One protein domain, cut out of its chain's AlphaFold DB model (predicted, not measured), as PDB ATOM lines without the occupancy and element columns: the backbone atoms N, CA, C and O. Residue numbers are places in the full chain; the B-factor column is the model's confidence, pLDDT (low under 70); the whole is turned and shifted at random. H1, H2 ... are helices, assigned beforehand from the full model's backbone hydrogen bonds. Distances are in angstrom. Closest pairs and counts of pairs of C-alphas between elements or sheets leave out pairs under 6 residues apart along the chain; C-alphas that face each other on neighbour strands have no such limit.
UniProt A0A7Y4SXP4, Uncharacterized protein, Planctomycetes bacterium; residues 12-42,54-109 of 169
ATOM      1  N   GLY A  12      70.187  17.924  67.067       91.44
ATOM      2  CA  GLY A  12      69.824  18.467  65.757       91.44
ATOM      3  C   GLY A  12      70.219  19.939  65.583       91.44
ATOM      4  O   GLY A  12      69.551  20.673  64.858       91.44
ATOM      5  N   LEU A  13      71.284  20.400  66.245       91.88
ATOM      6  CA  LEU A  13      71.760  21.779  66.152       91.88
ATOM      7  C   LEU A  13      72.342  22.118  64.776       91.88
ATOM      8  O   LEU A  13      72.173  23.243  64.318       91.88
ATOM      9  N   ARG A  14      72.992  21.176  64.083       92.19
ATOM     10  CA  ARG A  14      73.560  21.395  62.741       92.19
ATOM     11  C   ARG A  14      72.508  21.865  61.729       92.19
ATOM     12  O   ARG A  14      72.728  22.916  61.126       92.19
ATOM     13  N   PRO A  15      71.376  21.160  61.521       91.44
ATOM     14  CA  PRO A  15      70.350  21.630  60.591       91.44
ATOM     15  C   PRO A  15      69.693  22.940  61.049       91.44
ATOM     16  O   PRO A  15      69.379  23.769  60.197       91.44
ATOM     17  N   LEU A  16      69.542  23.174  62.361       92.81
ATOM     18  CA  LEU A  16      69.021  24.445  62.882       92.81
ATOM     19  C   LEU A  16      69.959  25.618  62.571       92.81
ATOM     20  O   LEU A  16      69.516  26.644  62.059       92.81
ATOM     21  N   VAL A  17      71.260  25.457  62.820       91.94
ATOM     22  CA  VAL A  17      72.285  26.457  62.493       91.94
ATOM     23  C   VAL A  17      72.318  26.711  60.988       91.94
ATOM     24  O   VAL A  17      72.281  27.866  60.573       91.94
ATOM     25  N   ALA A  18      72.315  25.661  60.164       89.25
ATOM     26  CA  ALA A  18      72.312  25.799  58.709       89.25
ATOM     27  C   ALA A  18      71.086  26.578  58.200       89.25
ATOM     28  O   ALA A  18      71.237  27.505  57.403       89.25
ATOM     29  N   ALA A  19      69.887  26.251  58.698       89.12
ATOM     30  CA  ALA A  19      68.661  26.964  58.349       89.12
ATOM     31  C   ALA A  19      68.747  28.449  58.740       89.12
ATOM     32  O   ALA A  19      68.504  29.332  57.918       89.12
ATOM     33  N   ARG A  20      69.179  28.739  59.974       89.00
ATOM     34  CA  ARG A  20      69.279  30.114  60.479       89.00
ATOM     35  C   ARG A  20      70.359  30.936  59.771       89.00
ATOM     36  O   ARG A  20      70.139  32.118  59.508       89.00
ATOM     37  N   LEU A  21      71.493  30.338  59.407       87.31
ATOM     38  CA  LEU A  21      72.523  30.994  58.593       87.31
ATOM     39  C   LEU A  21      71.986  31.376  57.209       87.31
ATOM     40  O   LEU A  21      72.216  32.502  56.764       87.31
ATOM     41  N   GLY A  22      71.208  30.486  56.583       83.25
ATOM     42  CA  GLY A  22      70.515  30.748  55.317       83.25
ATOM     43  C   GLY A  22      69.574  31.959  55.365       83.25
ATOM     44  O   GLY A  22      69.407  32.664  54.373       83.25
ATOM     45  N   GLU A  23      69.006  32.261  56.532       83.25
ATOM     46  CA  GLU A  23      68.120  33.412  56.733       83.25
ATOM     47  C   GLU A  23      68.878  34.683  57.174       83.25
ATOM     48  O   GLU A  23      68.562  35.808  56.773       83.25
ATOM     49  N   GLN A  24      69.896  34.560  58.028       77.00
ATOM     50  CA  GLN A  24      70.378  35.701  58.822       77.00
ATOM     51  C   GLN A  24      71.851  36.050  58.629       77.00
ATOM     52  O   GLN A  24      72.201  37.220  58.773       77.00
ATOM     53  N   ALA A  25      72.700  35.106  58.228       70.81
ATOM     54  CA  ALA A  25      74.137  35.350  58.126       70.81
ATOM     55  C   ALA A  25      74.786  34.442  57.075       70.81
ATOM     56  O   ALA A  25      75.418  33.440  57.386       70.81
ATOM     57  N   LEU A  26      74.635  34.829  55.805       75.94
ATOM     58  CA  LEU A  26      75.101  34.045  54.656       75.94
ATOM     59  C   LEU A  26      76.633  33.951  54.556       75.94
ATOM     60  O   LEU A  26      77.134  33.092  53.841       75.94
ATOM     61  N   LEU A  27      77.372  34.836  55.236       81.69
ATOM     62  CA  LEU A  27      78.837  34.859  55.243       81.69
ATOM     63  C   LEU A  27      79.357  34.853  56.683       81.69
ATOM     64  O   LEU A  27      79.830  35.876  57.172       81.69
ATOM     65  N   CYS A  28      79.214  33.725  57.372       81.62
ATOM     66  CA  CYS A  28      79.650  33.531  58.755       81.62
ATOM     67  C   CYS A  28      80.307  32.152  58.919       81.62
ATOM     68  O   CYS A  28      80.036  31.236  58.138       81.62
ATOM     69  N   ASP A  29      81.167  32.006  59.927       82.06
ATOM     70  CA  ASP A  29      81.768  30.725  60.298       82.06
ATOM     71  C   ASP A  29      80.722  29.798  60.943       82.06
ATOM     72  O   ASP A  29      80.392  29.910  62.126       82.06
ATOM     73  N   ALA A  30      80.184  28.873  60.145       84.81
ATOM     74  CA  ALA A  30      79.145  27.945  60.578       84.81
ATOM     75  C   ALA A  30      79.601  27.009  61.708       84.81
ATOM     76  O   ALA A  30      78.792  26.647  62.565       84.81
ATOM     77  N   GLU A  31      80.880  26.624  61.727       84.75
ATOM     78  CA  GLU A  31      81.428  25.756  62.768       84.75
ATOM     79  C   GLU A  31      81.582  26.526  64.082       84.75
ATOM     80  O   GLU A  31      81.146  26.045  65.129       84.75
ATOM     81  N   GLY A  32      82.081  27.763  64.018       83.75
ATOM     82  CA  GLY A  32      82.119  28.668  65.168       83.75
ATOM     83  C   GLY A  32      80.733  28.923  65.773       83.75
ATOM     84  O   GLY A  32      80.562  28.851  66.992       83.75
ATOM     85  N   VAL A  33      79.713  29.146  64.936       88.81
ATOM     86  CA  VAL A  33      78.321  29.310  65.396       88.81
ATOM     87  C   VAL A  33      77.794  28.031  66.048       88.81
ATOM     88  O   VAL A  33      77.167  28.103  67.105       88.81
ATOM     89  N   LEU A  34      78.057  26.862  65.457       91.06
ATOM     90  CA  LEU A  34      77.640  25.575  66.018       91.06
ATOM     91  C   LEU A  34      78.270  25.327  67.394       91.06
ATOM     92  O   LEU A  34      77.560  24.949  68.326       91.06
ATOM     93  N   LEU A  35      79.575  25.570  67.531       89.19
ATOM     94  CA  LEU A  35      80.292  25.429  68.799       89.19
ATOM     95  C   LEU A  35      79.735  26.383  69.864       89.19
ATOM     96  O   LEU A  35      79.481  25.966  70.995       89.19
ATOM     97  N   SER A  36      79.468  27.637  69.497       90.31
ATOM     98  CA  SER A  36      78.841  28.618  70.390       90.31
ATOM     99  C   SER A  36      77.430  28.202  70.810       90.31
ATOM    100  O   SER A  36      77.093  28.273  71.992       90.31
ATOM    101  N   ALA A  37      76.614  27.693  69.882       93.50
ATOM    102  CA  ALA A  37      75.277  27.189  70.188       93.50
ATOM    103  C   ALA A  37      75.331  25.992  71.149       93.50
ATOM    104  O   ALA A  37      74.577  25.947  72.123       93.50
ATOM    105  N   GLN A  38      76.257  25.052  70.933       93.06
ATOM    106  CA  GLN A  38      76.488  23.923  71.838       93.06
ATOM    107  C   GLN A  38      76.918  24.387  73.235       93.06
ATOM    108  O   GLN A  38      76.390  23.894  74.234       93.06
ATOM    109  N   ALA A  39      77.830  25.358  73.317       91.44
ATOM    110  CA  ALA A  39      78.288  25.921  74.583       91.44
ATOM    111  C   ALA A  39      77.150  26.622  75.345       91.44
ATOM    112  O   ALA A  39      76.976  26.388  76.542       91.44
ATOM    113  N   LEU A  40      76.330  27.421  74.654       93.12
ATOM    114  CA  LEU A  40      75.154  28.069  75.236       93.12
ATOM    115  C   LEU A  40      74.124  27.047  75.719       93.12
ATOM    116  O   LEU A  40      73.589  27.199  76.818       93.12
ATOM    117  N   CYS A  41      73.872  25.994  74.939       94.38
ATOM    118  CA  CYS A  41      73.002  24.899  75.357       94.38
ATOM    119  C   CYS A  41      73.539  24.232  76.628       94.38
ATOM    120  O   CYS A  41      72.791  24.065  77.582       94.38
ATOM    121  N   ALA A  42      74.830  23.894  76.685       93.50
ATOM    122  CA  ALA A  42      75.429  23.264  77.861       93.50
ATOM    123  C   ALA A  42      75.349  24.160  79.110       93.50
ATOM    124  O   ALA A  42      75.018  23.679  80.195       93.50
ATOM    125  N   LEU A  54      61.382  22.206  73.779       92.69
ATOM    126  CA  LEU A  54      62.803  21.992  73.492       92.69
ATOM    127  C   LEU A  54      63.222  22.583  72.141       92.69
ATOM    128  O   LEU A  54      64.259  23.229  72.068       92.69
ATOM    129  N   ALA A  55      62.416  22.402  71.091       93.75
ATOM    130  CA  ALA A  55      62.712  22.948  69.768       93.75
ATOM    131  C   ALA A  55      62.819  24.483  69.796       93.75
ATOM    132  O   ALA A  55      63.824  25.040  69.362       93.75
ATOM    133  N   THR A  56      61.837  25.163  70.392       94.56
ATOM    134  CA  THR A  56      61.837  26.626  70.547       94.56
ATOM    135  C   THR A  56      63.008  27.114  71.395       94.56
ATOM    136  O   THR A  56      63.610  28.138  71.081       94.56
ATOM    137  N   TRP A  57      63.349  26.380  72.454       96.00
ATOM    138  CA  TRP A  57      64.504  26.699  73.286       96.00
ATOM    139  C   TRP A  57      65.821  26.548  72.513       96.00
ATOM    140  O   TRP A  57      66.650  27.451  72.520       96.00
ATOM    141  N   LEU A  58      66.016  25.452  71.775       95.25
ATOM    142  CA  LEU A  58      67.212  25.262  70.946       95.25
ATOM    143  C   LEU A  58      67.326  26.348  69.868       95.25
ATOM    144  O   LEU A  58      68.413  26.871  69.631       95.25
ATOM    145  N   GLU A  59      66.208  26.732  69.252       94.88
ATOM    146  CA  GLU A  59      66.171  27.841  68.301       94.88
ATOM    147  C   GLU A  59      66.601  29.175  68.922       94.88
ATOM    148  O   GLU A  59      67.336  29.919  68.268       94.88
ATOM    149  N   SER A  60      66.204  29.478  70.167       94.50
ATOM    150  CA  SER A  60      66.682  30.688  70.849       94.50
ATOM    151  C   SER A  60      68.178  30.621  71.142       94.50
ATOM    152  O   SER A  60      68.876  31.602  70.906       94.50
ATOM    153  N   GLN A  61      68.703  29.457  71.545       94.81
ATOM    154  CA  GLN A  61      70.147  29.295  71.759       94.81
ATOM    155  C   GLN A  61      70.952  29.499  70.467       94.81
ATOM    156  O   GLN A  61      72.016  30.114  70.493       94.81
ATOM    157  N   VAL A  62      70.451  29.005  69.330       94.81
ATOM    158  CA  VAL A  62      71.080  29.217  68.016       94.81
ATOM    159  C   VAL A  62      71.002  30.688  67.600       94.81
ATOM    160  O   VAL A  62      71.981  31.226  67.082       94.81
ATOM    161  N   ALA A  63      69.871  31.356  67.838       92.00
ATOM    162  CA  ALA A  63      69.726  32.782  67.558       92.00
ATOM    163  C   ALA A  63      70.717  33.626  68.380       92.00
ATOM    164  O   ALA A  63      71.399  34.487  67.822       92.00
ATOM    165  N   ASP A  64      70.865  33.332  69.671       92.06
ATOM    166  CA  ASP A  64      71.831  34.003  70.543       92.06
ATOM    167  C   ASP A  64      73.277  33.736  70.097       92.06
ATOM    168  O   ASP A  64      74.081  34.667  70.016       92.06
ATOM    169  N   ALA A  65      73.604  32.492  69.727       91.81
ATOM    170  CA  ALA A  65      74.921  32.136  69.196       91.81
ATOM    171  C   ALA A  65      75.271  32.929  67.928       91.81
ATOM    172  O   ALA A  65      76.400  33.394  67.779       91.81
ATOM    173  N   LEU A  66      74.301  33.119  67.029       89.06
ATOM    174  CA  LEU A  66      74.473  33.925  65.819       89.06
ATOM    175  C   LEU A  66      74.719  35.398  66.138       89.06
ATOM    176  O   LEU A  66      75.591  36.017  65.529       89.06
ATOM    177  N   LEU A  67      73.983  35.968  67.096       85.62
ATOM    178  CA  LEU A  67      74.187  37.356  67.516       85.62
ATOM    179  C   LEU A  67      75.583  37.567  68.106       85.62
ATOM    180  O   LEU A  67      76.239  38.558  67.774       85.62
ATOM    181  N   VAL A  68      76.047  36.625  68.931       83.69
ATOM    182  CA  VAL A  68      77.409  36.635  69.474       83.69
ATOM    183  C   VAL A  68      78.427  36.539  68.343       83.69
ATOM    184  O   VAL A  68      79.284  37.409  68.247       83.69
ATOM    185  N   ALA A  69      78.286  35.578  67.426       80.94
ATOM    186  CA  ALA A  69      79.221  35.399  66.315       80.94
ATOM    187  C   ALA A  69      79.320  36.649  65.420       80.94
ATOM    188  O   ALA A  69      80.415  37.140  65.155       80.94
ATOM    189  N   ILE A  70      78.186  37.238  65.026       75.56
ATOM    190  CA  ILE A  70      78.146  38.472  64.217       75.56
ATOM    191  C   ILE A  70      78.731  39.671  64.990       75.56
ATOM    192  O   ILE A  70      79.305  40.596  64.396       75.56
ATOM    193  N   GLY A  71      78.557  39.699  66.315       71.94
ATOM    194  CA  GLY A  71      79.096  40.727  67.202       71.94
ATOM    195  C   GLY A  71      80.614  40.633  67.374       71.94
ATOM    196  O   GLY A  71      81.320  41.618  67.145       71.94
ATOM    197  N   GLU A  72      81.114  39.452  67.734       68.50
ATOM    198  CA  GLU A  72      82.526  39.169  68.017       68.50
ATOM    199  C   GLU A  72      83.407  39.267  66.768       68.50
ATOM    200  O   GLU A  72      84.516  39.801  66.832       68.50
ATOM    201  N   GLU A  73      82.889  38.866  65.606       65.00
ATOM    202  CA  GLU A  73      83.585  38.964  64.318       65.00
ATOM    203  C   GLU A  73      83.904  40.416  63.918       65.00
ATOM    204  O   GLU A  73      84.855  40.679  63.184       65.00
ATOM    205  N   SER A  74      83.156  41.396  64.442       58.25
ATOM    206  CA  SER A  74      83.495  42.818  64.279       58.25
ATOM    207  C   SER A  74      84.553  43.334  65.255       58.25
ATOM    208  O   SER A  74      85.078  44.424  65.027       58.25
ATOM    209  N   ALA A  75      84.830  42.616  66.344       54.59
ATOM    210  CA  ALA A  75      85.639  43.105  67.459       54.59
ATOM    211  C   ALA A  75      87.042  42.479  67.526       54.59
ATOM    212  O   ALA A  75      87.972  43.145  67.982       54.59
ATOM    213  N   ALA A  76      87.220  41.234  67.071       57.16
ATOM    214  CA  ALA A  76      88.466  40.493  67.259       57.16
ATOM    215  C   ALA A  76      89.329  40.412  65.978       57.16
ATOM    216  O   ALA A  76      88.948  39.732  65.019       57.16
ATOM    217  N   PRO A  77      90.528  41.026  65.939       55.81
ATOM    218  CA  PRO A  77      91.518  40.690  64.920       55.81
ATOM    219  C   PRO A  77      92.002  39.244  65.136       55.81
ATOM    220  O   PRO A  77      92.561  38.931  66.183       55.81
ATOM    221  N   GLY A  78      91.786  38.371  64.145       61.47
ATOM    222  CA  GLY A  78      92.222  36.966  64.182       61.47
ATOM    223  C   GLY A  78      91.175  35.942  64.645       61.47
ATOM    224  O   GLY A  78      91.556  34.852  65.058       61.47
ATOM    225  N   GLY A  79      89.878  36.268  64.593       66.69
ATOM    226  CA  GLY A  79      88.801  35.298  64.856       66.69
ATOM    227  C   GLY A  79      88.738  34.140  63.842       66.69
ATOM    228  O   GLY A  79      89.379  34.195  62.791       66.69
ATOM    229  N   GLY A  80      87.930  33.112  64.134       70.25
ATOM    230  CA  GLY A  80      87.813  31.882  63.325       70.25
ATOM    231  C   GLY A  80      87.556  32.124  61.831       70.25
ATOM    232  O   GLY A  80      88.220  31.523  60.986       70.25
ATOM    233  N   LEU A  81      86.713  33.107  61.486       74.25
ATOM    234  CA  LEU A  81      86.478  33.476  60.086       74.25
ATOM    235  C   LEU A  81      87.742  33.998  59.381       74.25
ATOM    236  O   LEU A  81      87.951  33.705  58.209       74.25
ATOM    237  N   VAL A  82      88.606  34.759  60.062       78.50
ATOM    238  CA  VAL A  82      89.853  35.276  59.464       78.50
ATOM    239  C   VAL A  82      90.779  34.123  59.076       78.50
ATOM    240  O   VAL A  82      91.415  34.181  58.024       78.50
ATOM    241  N   GLU A  83      90.845  33.081  59.907       77.69
ATOM    242  CA  GLU A  83      91.604  31.861  59.615       77.69
ATOM    243  C   GLU A  83      91.013  31.128  58.407       77.69
ATOM    244  O   GLU A  83      91.727  30.861  57.442       77.69
ATOM    245  N   ALA A  84      89.696  30.896  58.409       78.88
ATOM    246  CA  ALA A  84      88.999  30.236  57.307       78.88
ATOM    247  C   ALA A  84      89.171  30.991  55.975       78.88
ATOM    248  O   ALA A  84      89.396  30.388  54.923       78.88
ATOM    249  N   LEU A  85      89.122  32.324  56.014       82.12
ATOM    250  CA  LEU A  85      89.292  33.175  54.840       82.12
ATOM    251  C   LEU A  85      90.739  33.265  54.361       82.12
ATOM    252  O   LEU A  85      90.948  33.628  53.204       82.12
ATOM    253  N   ARG A  86      91.740  32.953  55.192       84.38
ATOM    254  CA  ARG A  86      93.153  33.100  54.817       84.38
ATOM    255  C   ARG A  86      93.506  32.255  53.596       84.38
ATOM    256  O   ARG A  86      94.066  32.784  52.639       84.38
ATOM    257  N   CYS A  87      93.069  30.996  53.584       82.12
ATOM    258  CA  CYS A  87      93.268  30.067  52.468       82.12
ATOM    259  C   CYS A  87      92.688  30.585  51.138       82.12
ATOM    260  O   CYS A  87      93.197  30.256  50.070       82.12
ATOM    261  N   PHE A  88      91.630  31.399  51.196       79.38
ATOM    262  CA  PHE A  88      91.005  32.007  50.021       79.38
ATOM    263  C   PHE A  88      91.625  33.362  49.651       79.38
ATOM    264  O   PHE A  88      91.768  33.698  48.477       79.38
ATOM    265  N   ALA A  89      91.983  34.161  50.653       84.62
ATOM    266  CA  ALA A  89      92.446  35.528  50.481       84.62
ATOM    267  C   ALA A  89      93.886  35.598  49.952       84.62
ATOM    268  O   ALA A  89      94.179  36.453  49.114       84.62
ATOM    269  N   GLU A  90      94.765  34.690  50.386       83.62
ATOM    270  CA  GLU A  90      96.183  34.692  50.009       83.62
ATOM    271  C   GLU A  90      96.419  34.565  48.492       83.62
ATOM    272  O   GLU A  90      97.084  35.446  47.937       83.62
ATOM    273  N   PRO A  91      95.841  33.578  47.769       85.25
ATOM    274  CA  PRO A  91      96.028  33.464  46.317       85.25
ATOM    275  C   PRO A  91      95.518  34.675  45.525       85.25
ATOM    276  O   PRO A  91      95.958  34.915  44.402       85.25
ATOM    277  N   LEU A  92      94.586  35.437  46.101       82.81
ATOM    278  CA  LEU A  92      93.956  36.603  45.483       82.81
ATOM    279  C   LEU A  92      94.566  37.931  45.952       82.81
ATOM    280  O   LEU A  92      94.056  38.996  45.599       82.81
ATOM    281  N   ALA A  93      95.642  37.883  46.749       85.75
ATOM    282  CA  ALA A  93      96.278  39.047  47.366       85.75
ATOM    283  C   ALA A  93      95.304  39.928  48.179       85.75
ATOM    284  O   ALA A  93      95.493  41.144  48.304       85.75
ATOM    285  N   LEU A  94      94.258  39.323  48.743       85.44
ATOM    286  CA  LEU A  94      93.283  39.991  49.597       85.44
ATOM    287  C   LEU A  94      93.762  39.991  51.049       85.44
ATOM    288  O   LEU A  94      94.441  39.075  51.499       85.44
ATOM    289  N   ASP A  95      93.388  41.025  51.794       85.81
ATOM    290  CA  ASP A  95      93.617  41.094  53.237       85.81
ATOM    291  C   ASP A  95      92.501  40.306  53.964       85.81
ATOM    292  O   ASP A  95      91.334  40.717  53.889       85.81
ATOM    293  N   PRO A  96      92.818  39.196  54.667       84.81
ATOM    294  CA  PRO A  96      91.815  38.360  55.331       84.81
ATOM    295  C   PRO A  96      91.022  39.106  56.412       84.81
ATOM    296  O   PRO A  96      89.824  38.879  56.566       84.81
ATOM    297  N   CYS A  97      91.654  40.037  57.132       83.31
ATOM    298  CA  CYS A  97      90.996  40.833  58.170       83.31
ATOM    299  C   CYS A  97      90.000  41.820  57.554       83.31
ATOM    300  O   CYS A  97      88.888  41.991  58.057       83.31
ATOM    301  N   ARG A  98      90.364  42.463  56.438       84.75
ATOM    302  CA  ARG A  98      89.442  43.344  55.702       84.75
ATOM    303  C   ARG A  98      88.296  42.569  55.068       84.75
ATOM    304  O   ARG A  98      87.179  43.086  55.032       84.75
ATOM    305  N   LEU A  99      88.562  41.357  54.584       85.25
ATOM    306  CA  LEU A  99      87.534  40.478  54.041       85.25
ATOM    307  C   LEU A  99      86.552  40.038  55.135       85.25
ATOM    308  O   LEU A  99      85.349  40.210  54.953       85.25
ATOM    309  N   ALA A 100      87.045  39.608  56.301       83.38
ATOM    310  CA  ALA A 100      86.209  39.288  57.460       83.38
ATOM    311  C   ALA A 100      85.363  40.493  57.910       83.38
ATOM    312  O   ALA A 100      84.154  40.377  58.101       83.38
ATOM    313  N   ALA A 101      85.952  41.694  57.972       83.06
ATOM    314  CA  ALA A 101      85.210  42.913  58.293       83.06
ATOM    315  C   ALA A 101      84.129  43.247  57.244       83.06
ATOM    316  O   ALA A 101      83.065  43.773  57.587       83.06
ATOM    317  N   ALA A 102      84.376  42.957  55.962       87.25
ATOM    318  CA  ALA A 102      83.376  43.103  54.910       87.25
ATOM    319  C   ALA A 102      82.239  42.078  55.065       87.25
ATOM    320  O   ALA A 102      81.083  42.481  54.947       87.25
ATOM    321  N   CYS A 103      82.541  40.819  55.410       86.81
ATOM    322  CA  CYS A 103      81.547  39.790  55.742       86.81
ATOM    323  C   CYS A 103      80.670  40.207  56.933       86.81
ATOM    324  O   CYS A 103      79.445  40.227  56.817       86.81
ATOM    325  N   ALA A 104      81.272  40.679  58.027       83.19
ATOM    326  CA  ALA A 104      80.528  41.149  59.196       83.19
ATOM    327  C   ALA A 104      79.603  42.336  58.864       83.19
ATOM    328  O   ALA A 104      78.446  42.393  59.286       83.19
ATOM    329  N   ARG A 105      80.077  43.297  58.058       86.88
ATOM    330  CA  ARG A 105      79.246  44.414  57.571       86.88
ATOM    331  C   ARG A 105      78.154  43.949  56.616       86.88
ATOM    332  O   ARG A 105      77.069  44.524  56.625       86.88
ATOM    333  N   PHE A 106      78.445  42.946  55.797       89.81
ATOM    334  CA  PHE A 106      77.496  42.356  54.869       89.81
ATOM    335  C   PHE A 106      76.348  41.685  55.620       89.81
ATOM    336  O   PHE A 106      75.199  41.966  55.296       89.81
ATOM    337  N   ASN A 107      76.633  40.908  56.671       87.81
ATOM    338  CA  ASN A 107      75.618  40.243  57.498       87.81
ATOM    339  C   ASN A 107      74.652  41.228  58.187       87.81
ATOM    340  O   ASN A 107      73.532  40.857  58.521       87.81
ATOM    341  N   ARG A 108      75.032  42.506  58.329       86.81
ATOM    342  CA  ARG A 108      74.169  43.578  58.863       86.81
ATOM    343  C   ARG A 108      73.267  44.253  57.824       86.81
ATOM    344  O   ARG A 108      72.456  45.099  58.194       86.81
ATOM    345  N   LEU A 109      73.416  43.948  56.535       90.38
ATOM    346  CA  LEU A 109      72.522  44.484  55.507       90.38
ATOM    347  C   LEU A 109      71.112  43.870  55.628       90.38
ATOM    348  O   LEU A 109      70.976  42.730  56.091       90.38
TER     349      LEU A 109
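This is residues 12 to 42 and 54 to 109 of the 169 residues of an uncharacterized protein of Planctomycetes bacterium (UniProt A0A7Y4SXP4). Three helices, H1, H2 and H3, pack together at steep angles as one lobe, and H4 and H5 make a V as the other, with few contacts between the lobes. The 87 printed residues hold five named helices, H1 to H5 in order, and no named strand: all helix. The whole is compact, radius of gyration of the C-alphas 13.3 A, yet elongated, 46 by 25 by 22 A.

H1, residues 13 to 24, touches H2, residues 30 to 42, at a steep tilt of 58 degrees; closest are C-alphas 17 and 34, 6.5 A. H3, residues 54 to 72, touches H2, closest C-alphas 37 and 65, 5.1 A. H4, residues 80 to 92, touches H5, residues 96 to 107, with 96 to 100 of H5 alone, closest C-alphas 86 and 96, 5.5 A. Every O i to N i+4 pair is within hydrogen-bond range in H1, H2, H3 and H5; in H4, 5 of 9.

H1 begins at C-alpha 13 (71.760, 21.779, 66.152); H5 ends at C-alpha 107 (75.618, 40.243, 57.498). H3 is 26.7 A long.

Residues 43 to 53 are cut out, with 13.4 A between C-alphas 42 and 54. Residues 72 to 79 have pLDDT under 70.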